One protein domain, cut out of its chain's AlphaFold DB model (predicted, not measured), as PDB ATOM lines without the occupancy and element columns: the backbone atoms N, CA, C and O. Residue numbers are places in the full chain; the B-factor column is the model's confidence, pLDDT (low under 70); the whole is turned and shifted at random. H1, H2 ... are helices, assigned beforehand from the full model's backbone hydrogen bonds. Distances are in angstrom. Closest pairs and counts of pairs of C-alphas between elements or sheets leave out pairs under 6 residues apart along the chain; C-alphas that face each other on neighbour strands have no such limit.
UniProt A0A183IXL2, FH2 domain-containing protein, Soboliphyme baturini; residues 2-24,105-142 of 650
ATOM      1  N   GLU A   2     152.167 163.937 181.933       71.06
ATOM      2  CA  GLU A   2     151.858 162.516 181.717       71.06
ATOM      3  C   GLU A   2     152.173 161.705 182.979       71.06
ATOM      4  O   GLU A   2     153.212 161.909 183.608       71.06
ATOM      5  N   THR A   3     151.331 160.731 183.331       75.81
ATOM      6  CA  THR A   3     151.507 159.908 184.544       75.81
ATOM      7  C   THR A   3     152.857 159.180 184.559       75.81
ATOM      8  O   THR A   3     153.507 159.067 185.596       75.81
ATOM      9  N   ARG A   4     153.349 158.784 183.376       79.81
ATOM     10  CA  ARG A   4     154.670 158.167 183.165       79.81
ATOM     11  C   ARG A   4     155.844 159.102 183.482       79.81
ATOM     12  O   ARG A   4     156.937 158.637 183.808       79.81
ATOM     13  N   GLU A   5     155.645 160.410 183.354       82.25
ATOM     14  CA  GLU A   5     156.645 161.413 183.711       82.25
ATOM     15  C   GLU A   5     156.646 161.679 185.219       82.25
ATOM     16  O   GLU A   5     157.728 161.743 185.809       82.25
ATOM     17  N   ALA A   6     155.465 161.741 185.848       80.44
ATOM     18  CA  ALA A   6     155.328 161.826 187.303       80.44
ATOM     19  C   ALA A   6     156.007 160.633 187.999       80.44
ATOM     20  O   ALA A   6     156.895 160.847 188.824       80.44
ATOM     21  N   GLU A   7     155.710 159.397 187.566       79.75
ATOM     22  CA  GLU A   7     156.379 158.160 188.016       79.75
ATOM     23  C   GLU A   7     157.917 158.258 188.016       79.75
ATOM     24  O   GLU A   7     158.576 157.686 188.882       79.75
ATOM     25  N   ARG A   8     158.500 158.941 187.020       82.31
ATOM     26  CA  ARG A   8     159.952 158.956 186.780       82.31
ATOM     27  C   ARG A   8     160.674 160.138 187.425       82.31
ATOM     28  O   ARG A   8     161.829 159.992 187.815       82.31
ATOM     29  N   LYS A   9     160.055 161.321 187.450       87.62
ATOM     30  CA  LYS A   9     160.678 162.564 187.940       87.62
ATOM     31  C   LYS A   9     160.280 162.907 189.372       87.62
ATOM     32  O   LYS A   9     161.080 163.501 190.088       87.62
ATOM     33  N   TYR A  10     159.058 162.563 189.774       88.50
ATOM     34  CA  TYR A  10     158.421 163.077 190.984       88.50
ATOM     35  C   TYR A  10     157.605 161.980 191.695       88.50
ATOM     36  O   TYR A  10     156.399 162.140 191.875       88.50
ATOM     37  N   PRO A  11     158.222 160.855 192.114       84.88
ATOM     38  CA  PRO A  11     157.490 159.716 192.679       84.88
ATOM     39  C   PRO A  11     156.695 160.065 193.949       84.88
ATOM     40  O   PRO A  11     155.665 159.453 194.195       84.88
ATOM     41  N   HIS A  12     157.106 161.091 194.705       87.19
ATOM     42  CA  HIS A  12     156.356 161.606 195.859       87.19
ATOM     43  C   HIS A  12     154.971 162.174 195.491       87.19
ATOM     44  O   HIS A  12     154.092 162.232 196.343       87.19
ATOM     45  N   LEU A  13     154.743 162.561 194.228       87.31
ATOM     46  CA  LEU A  13     153.423 162.971 193.727       87.31
ATOM     47  C   LEU A  13     152.470 161.784 193.519       87.31
ATOM     48  O   LEU A  13     151.367 161.988 193.020       87.31
ATOM     49  N   LEU A  14     152.878 160.556 193.855       87.31
ATOM     50  CA  LEU A  14     152.011 159.378 193.868       87.31
ATOM     51  C   LEU A  14     151.486 159.054 195.275       87.31
ATOM     52  O   LEU A  14     150.460 158.390 195.373       87.31
ATOM     53  N   ASN A  15     152.115 159.573 196.339       89.81
ATOM     54  CA  ASN A  15     151.696 159.359 197.733       89.81
ATOM     55  C   ASN A  15     150.235 159.774 197.981       89.81
ATOM     56  O   ASN A  15     149.530 159.120 198.743       89.81
ATOM     57  N   PHE A  16     149.745 160.787 197.251       90.25
ATOM     58  CA  PHE A  16     148.356 161.243 197.349       90.25
ATOM     59  C   PHE A  16     147.324 160.128 197.099       90.25
ATOM     60  O   PHE A  16     146.186 160.257 197.539       90.25
ATOM     61  N   LEU A  17     147.683 159.045 196.395       89.81
ATOM     62  CA  LEU A  17     146.807 157.889 196.182       89.81
ATOM     63  C   LEU A  17     146.499 157.156 197.498       89.81
ATOM     64  O   LEU A  17     145.369 156.700 197.679       89.81
ATOM     65  N   ASP A  18     147.481 157.095 198.400       89.25
ATOM     66  CA  ASP A  18     147.379 156.493 199.731       89.25
ATOM     67  C   ASP A  18     146.787 157.497 200.736       89.25
ATOM     68  O   ASP A  18     145.868 157.160 201.487       89.25
ATOM     69  N   ASP A  19     147.239 158.758 200.693       89.69
ATOM     70  CA  ASP A  19     146.728 159.835 201.556       89.69
ATOM     71  C   ASP A  19     145.224 160.099 201.316       89.69
ATOM     72  O   ASP A  19     144.475 160.395 202.245       89.69
ATOM     73  N   SER A  20     144.743 159.924 200.077       89.88
ATOM     74  CA  SER A  20     143.328 160.080 199.694       89.88
ATOM     75  C   SER A  20     142.471 158.819 199.898       89.88
ATOM     76  O   SER A  20     141.458 158.638 199.217       89.88
ATOM     77  N   LYS A  21     142.837 157.922 200.823       90.19
ATOM     78  CA  LYS A  21     142.094 156.676 201.120       90.19
ATOM     79  C   LYS A  21     140.583 156.859 201.353       90.19
ATOM     80  O   LYS A  21     139.811 156.071 200.820       90.19
ATOM     81  N   TYR A  22     140.158 157.902 202.072       92.25
ATOM     82  CA  TYR A  22     138.741 158.160 202.394       92.25
ATOM     83  C   TYR A  22     137.957 158.867 201.277       92.25
ATOM     84  O   TYR A  22     136.740 159.000 201.358       92.25
ATOM     85  N   LEU A  23     138.633 159.324 200.221       93.69
ATOM     86  CA  LEU A  23     138.037 160.169 199.187       93.69
ATOM     87  C   LEU A  23     136.858 159.488 198.470       93.69
ATOM     88  O   LEU A  23     135.812 160.101 198.283       93.69
ATOM     89  N   ASP A  24     137.006 158.208 198.121       91.06
ATOM     90  CA  ASP A  24     135.990 157.419 197.406       91.06
ATOM     91  C   ASP A  24     134.741 157.114 198.263       91.06
ATOM     92  O   ASP A  24     133.679 156.758 197.740       91.06
ATOM     93  N   LEU A 105     131.121 170.047 198.357       95.75
ATOM     94  CA  LEU A 105     132.163 169.094 198.763       95.75
ATOM     95  C   LEU A 105     132.019 167.746 198.051       95.75
ATOM     96  O   LEU A 105     133.018 167.197 197.592       95.75
ATOM     97  N   GLU A 106     130.793 167.248 197.884       94.62
ATOM     98  CA  GLU A 106     130.515 166.004 197.165       94.62
ATOM     99  C   GLU A 106     131.018 166.047 195.710       94.62
ATOM    100  O   GLU A 106     131.590 165.070 195.222       94.62
ATOM    101  N   GLU A 107     130.897 167.196 195.034       94.94
ATOM    102  CA  GLU A 107     131.373 167.381 193.660       94.94
ATOM    103  C   GLU A 107     132.894 167.543 193.608       94.94
ATOM    104  O   GLU A 107     133.562 166.870 192.820       94.94
ATOM    105  N   CYS A 108     133.462 168.363 194.497       95.62
ATOM    106  CA  CYS A 108     134.906 168.519 194.659       95.62
ATOM    107  C   CYS A 108     135.587 167.153 194.880       95.62
ATOM    108  O   CYS A 108     136.499 166.767 194.140       95.62
ATOM    109  N   PHE A 109     135.096 166.355 195.834       95.56
ATOM    110  CA  PHE A 109     135.606 165.007 196.078       95.56
ATOM    111  C   PHE A 109     135.399 164.084 194.872       95.56
ATOM    112  O   PHE A 109     136.295 163.301 194.550       95.56
ATOM    113  N   ARG A 110     134.276 164.197 194.147       95.69
ATOM    114  CA  ARG A 110     134.015 163.425 192.921       95.69
ATOM    115  C   ARG A 110     135.007 163.753 191.805       95.69
ATOM    116  O   ARG A 110     135.444 162.836 191.103       95.69
ATOM    117  N   ILE A 111     135.417 165.011 191.649       95.75
ATOM    118  CA  ILE A 111     136.464 165.420 190.699       95.75
ATOM    119  C   ILE A 111     137.799 164.757 191.070       95.75
ATOM    120  O   ILE A 111     138.430 164.120 190.217       95.75
ATOM    121  N   PHE A 112     138.201 164.818 192.344       95.25
ATOM    122  CA  PHE A 112     139.446 164.196 192.804       95.25
ATOM    123  C   PHE A 112     139.419 162.658 192.743       95.25
ATOM    124  O   PHE A 112     140.423 162.062 192.353       95.25
ATOM    125  N   ALA A 113     138.294 162.000 193.041       94.94
ATOM    126  CA  ALA A 113     138.157 160.543 192.938       94.94
ATOM    127  C   ALA A 113     138.276 160.072 191.476       94.94
ATOM    128  O   ALA A 113     139.020 159.140 191.160       94.94
ATOM    129  N   ASN A 114     137.642 160.789 190.542       94.88
ATOM    130  CA  ASN A 114     137.806 160.547 189.107       94.88
ATOM    131  C   ASN A 114     139.252 160.776 188.628       94.88
ATOM    132  O   ASN A 114     139.724 160.069 187.735       94.88
ATOM    133  N   PHE A 115     139.972 161.743 189.205       94.44
ATOM    134  CA  PHE A 115     141.396 161.952 188.928       94.44
ATOM    135  C   PHE A 115     142.261 160.801 189.473       94.44
ATOM    136  O   PHE A 115     143.044 160.225 188.716       94.44
ATOM    137  N   LYS A 116     142.062 160.404 190.738       93.12
ATOM    138  CA  LYS A 116     142.705 159.255 191.402       93.12
ATOM    139  C   LYS A 116     142.556 157.977 190.567       93.12
ATOM    140  O   LYS A 116     143.557 157.345 190.224       93.12
ATOM    141  N   ALA A 117     141.333 157.655 190.141       93.12
ATOM    142  CA  ALA A 117     141.041 156.500 189.291       93.12
ATOM    143  C   ALA A 117     141.782 156.549 187.938       93.12
ATOM    144  O   ALA A 117     142.424 155.571 187.548       93.12
ATOM    145  N   LYS A 118     141.771 157.699 187.245       93.19
ATOM    146  CA  LYS A 118     142.489 157.885 185.967       93.19
ATOM    147  C   LYS A 118     144.008 157.767 186.119       93.19
ATOM    148  O   LYS A 118     144.666 157.222 185.229       93.19
ATOM    149  N   VAL A 119     144.576 158.239 187.231       91.06
ATOM    150  CA  VAL A 119     146.005 158.077 187.547       91.06
ATOM    151  C   VAL A 119     146.344 156.598 187.752       91.06
ATOM    152  O   VAL A 119     147.265 156.105 187.101       91.06
ATOM    153  N   ILE A 120     145.568 155.869 188.560       91.19
ATOM    154  CA  ILE A 120     145.763 154.427 188.799       91.19
ATOM    155  C   ILE A 120     145.675 153.633 187.485       91.19
ATOM    156  O   ILE A 120     146.589 152.864 187.176       91.19
ATOM    157  N   GLN A 121     144.646 153.879 186.665       92.12
ATOM    158  CA  GLN A 121     144.506 153.264 185.339       92.12
ATOM    159  C   GLN A 121     145.733 153.545 184.455       92.12
ATOM    160  O   GLN A 121     146.321 152.619 183.896       92.12
ATOM    161  N   SER A 122     146.173 154.805 184.380       90.25
ATOM    162  CA  SER A 122     147.352 155.197 183.595       90.25
ATOM    163  C   SER A 122     148.629 154.491 184.067       90.25
ATOM    164  O   SER A 122     149.462 154.099 183.252       90.25
ATOM    165  N   MET A 123     148.800 154.302 185.381       87.50
ATOM    166  CA  MET A 123     149.938 153.574 185.954       87.50
ATOM    167  C   MET A 123     149.885 152.079 185.622       87.50
ATOM    168  O   MET A 123     150.923 151.466 185.358       87.50
ATOM    169  N   GLU A 124     148.699 151.466 185.610       88.38
ATOM    170  CA  GLU A 124     148.529 150.094 185.133       88.38
ATOM    171  C   GLU A 124     148.843 149.950 183.645       88.38
ATOM    172  O   GLU A 124     149.549 149.021 183.259       88.38
ATOM    173  N   GLU A 125     148.354 150.861 182.806       86.69
ATOM    174  CA  GLU A 125     148.638 150.874 181.370       86.69
ATOM    175  C   GLU A 125     150.137 151.081 181.112       86.69
ATOM    176  O   GLU A 125     150.738 150.317 180.357       86.69
ATOM    177  N   ASN A 126     150.798 151.985 181.844       84.75
ATOM    178  CA  ASN A 126     152.257 152.128 181.836       84.75
ATOM    179  C   ASN A 126     152.983 150.828 182.224       84.75
ATOM    180  O   ASN A 126     153.980 150.476 181.591       84.75
ATOM    181  N   LYS A 127     152.521 150.106 183.255       83.62
ATOM    182  CA  LYS A 127     153.092 148.807 183.666       83.62
ATOM    183  C   LYS A 127     152.897 147.744 182.574       83.62
ATOM    184  O   LYS A 127     153.863 147.076 182.205       83.62
ATOM    185  N   LYS A 128     151.688 147.639 182.011       80.06
ATOM    186  CA  LYS A 128     151.332 146.710 180.920       80.06
ATOM    187  C   LYS A 128     152.164 146.987 179.660       80.06
ATOM    188  O   LYS A 128     152.733 146.056 179.097       80.06
ATOM    189  N   LEU A 129     152.339 148.256 179.281       73.06
ATOM    190  CA  LEU A 129     153.187 148.675 178.159       73.06
ATOM    191  C   LEU A 129     154.669 148.345 178.390       73.06
ATOM    192  O   LEU A 129     155.302 147.790 177.496       73.06
ATOM    193  N   LYS A 130     155.225 148.616 179.583       63.34
ATOM    194  CA  LYS A 130     156.612 148.238 179.935       63.34
ATOM    195  C   LYS A 130     156.827 146.719 179.836       63.34
ATOM    196  O   LYS A 130     157.835 146.284 179.282       63.34
ATOM    197  N   GLY A 131     155.874 145.922 180.328       61.94
ATOM    198  CA  GLY A 131     155.906 144.458 180.231       61.94
ATOM    199  C   GLY A 131     155.818 143.951 178.788       61.94
ATOM    200  O   GLY A 131     156.656 143.156 178.364       61.94
ATOM    201  N   GLY A 132     154.859 144.465 178.011       57.78
ATOM    202  CA  GLY A 132     154.671 144.104 176.604       57.78
ATOM    203  C   GLY A 132     155.892 144.421 175.739       57.78
ATOM    204  O   GLY A 132     156.360 143.550 175.011       57.78
ATOM    205  N   PHE A 133     156.474 145.618 175.886       58.03
ATOM    206  CA  PHE A 133     157.680 146.008 175.144       58.03
ATOM    207  C   PHE A 133     158.883 145.111 175.476       58.03
ATOM    208  O   PHE A 133     159.667 144.775 174.591       58.03
ATOM    209  N   SER A 134     159.012 144.684 176.739       55.72
ATOM    210  CA  SER A 134     160.039 143.726 177.167       55.72
ATOM    211  C   SER A 134     159.857 142.359 176.492       55.72
ATOM    212  O   SER A 134     160.814 141.800 175.959       55.72
ATOM    213  N   PHE A 135     158.617 141.858 176.433       57.06
ATOM    214  CA  PHE A 135     158.272 140.575 175.808       57.06
ATOM    215  C   PHE A 135     158.468 140.567 174.282       57.06
ATOM    216  O   PHE A 135     158.955 139.583 173.723       57.06
ATOM    217  N   THR A 136     158.147 141.667 173.590       56.16
ATOM    218  CA  THR A 136     158.428 141.793 172.149       56.16
ATOM    219  C   THR A 136     159.924 141.921 171.867       56.16
ATOM    220  O   THR A 136     160.413 141.370 170.884       56.16
ATOM    221  N   LEU A 137     160.676 142.605 172.738       58.66
ATOM    222  CA  LEU A 137     162.122 142.779 172.574       58.66
ATOM    223  C   LEU A 137     162.913 141.505 172.920       58.66
ATOM    224  O   LEU A 137     164.018 141.323 172.408       58.66
ATOM    225  N   SER A 138     162.370 140.609 173.754       59.41
ATOM    226  CA  SER A 138     162.947 139.278 173.975       59.41
ATOM    227  C   SER A 138     162.672 138.327 172.807       59.41
ATOM    228  O   SER A 138     163.618 137.679 172.365       59.41
ATOM    229  N   HIS A 139     161.465 138.321 172.227       59.53
ATOM    230  CA  HIS A 139     161.172 137.552 171.004       59.53
ATOM    231  C   HIS A 139     162.033 138.014 169.820       59.53
ATOM    232  O   HIS A 139     162.764 137.229 169.228       59.53
ATOM    233  N   GLN A 140     162.129 139.325 169.579       56.75
ATOM    234  CA  GLN A 140     163.002 139.861 168.525       56.75
ATOM    235  C   GLN A 140     164.510 139.571 168.755       56.75
ATOM    236  O   GLN A 140     165.332 139.765 167.854       56.75
ATOM    237  N   ARG A 141     164.897 139.086 169.947       54.94
ATOM    238  CA  ARG A 141     166.241 138.577 170.277       54.94
ATOM    239  C   ARG A 141     166.377 137.048 170.187       54.94
ATOM    240  O   ARG A 141     167.518 136.591 170.116       54.94
ATOM    241  N   THR A 142     165.291 136.274 170.192       55.88
ATOM    242  CA  THR A 142     165.302 134.834 169.866       55.88
ATOM    243  C   THR A 142     165.227 134.627 168.360       55.88
ATOM    244  O   THR A 142     166.095 133.963 167.803       55.88
TER     245      THR A 142
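What this domain is: This is residues 2 to 24 and 105 to 142 of the 650 residues of the protein "FH2 domain-containing protein" of Soboliphyme baturini (UniProt A0A183IXL2). One long straight helix, H4, makes the length, and three small helices, H1, H2 and H3, arch over one side of it, with H1 packed on it; residues 128 to 142 of H4 stick out. The 61 printed residues hold four named helices, H1 to H4 in order, and no named strand: all helix, only just loose, close to extended, radius of gyration of the C-alphas 15.5 A, spans 55 by 19 by 17 A.

Where its parts are: H1, residues 3 to 9, begins at C-alpha 3 (151.507, 159.908, 184.544). H2 is residues 11 to 14, H3 residues 16 to 19. H4, residues 105 to 142, runs 55.7 A to C-alpha 142 (165.302, 134.834, 169.866).

How they stand to each other: H1 touches H4, residues 119 to 126 alone, about perpendicular at 77 degrees; the closest C-alphas, Thr 3 and Ser 122, are 6.4 A apart. H1 and H2 only just touch, with 3 pairs of C-alphas within 8 A, only at the corner; the closest, Ala 6 and Leu 13, are 6.8 A apart. H3 is close but not clearly touching H4. Every O i to N i+4 pair is within hydrogen-bond range in H4, 2 of 3 in H1; H2 and H3 are too short.

The domain as a whole: Residues 25 to 104 are not printed; C-alphas 24 and 105 are 12.4 A apart. Residues 130 to 142 have pLDDT under 70.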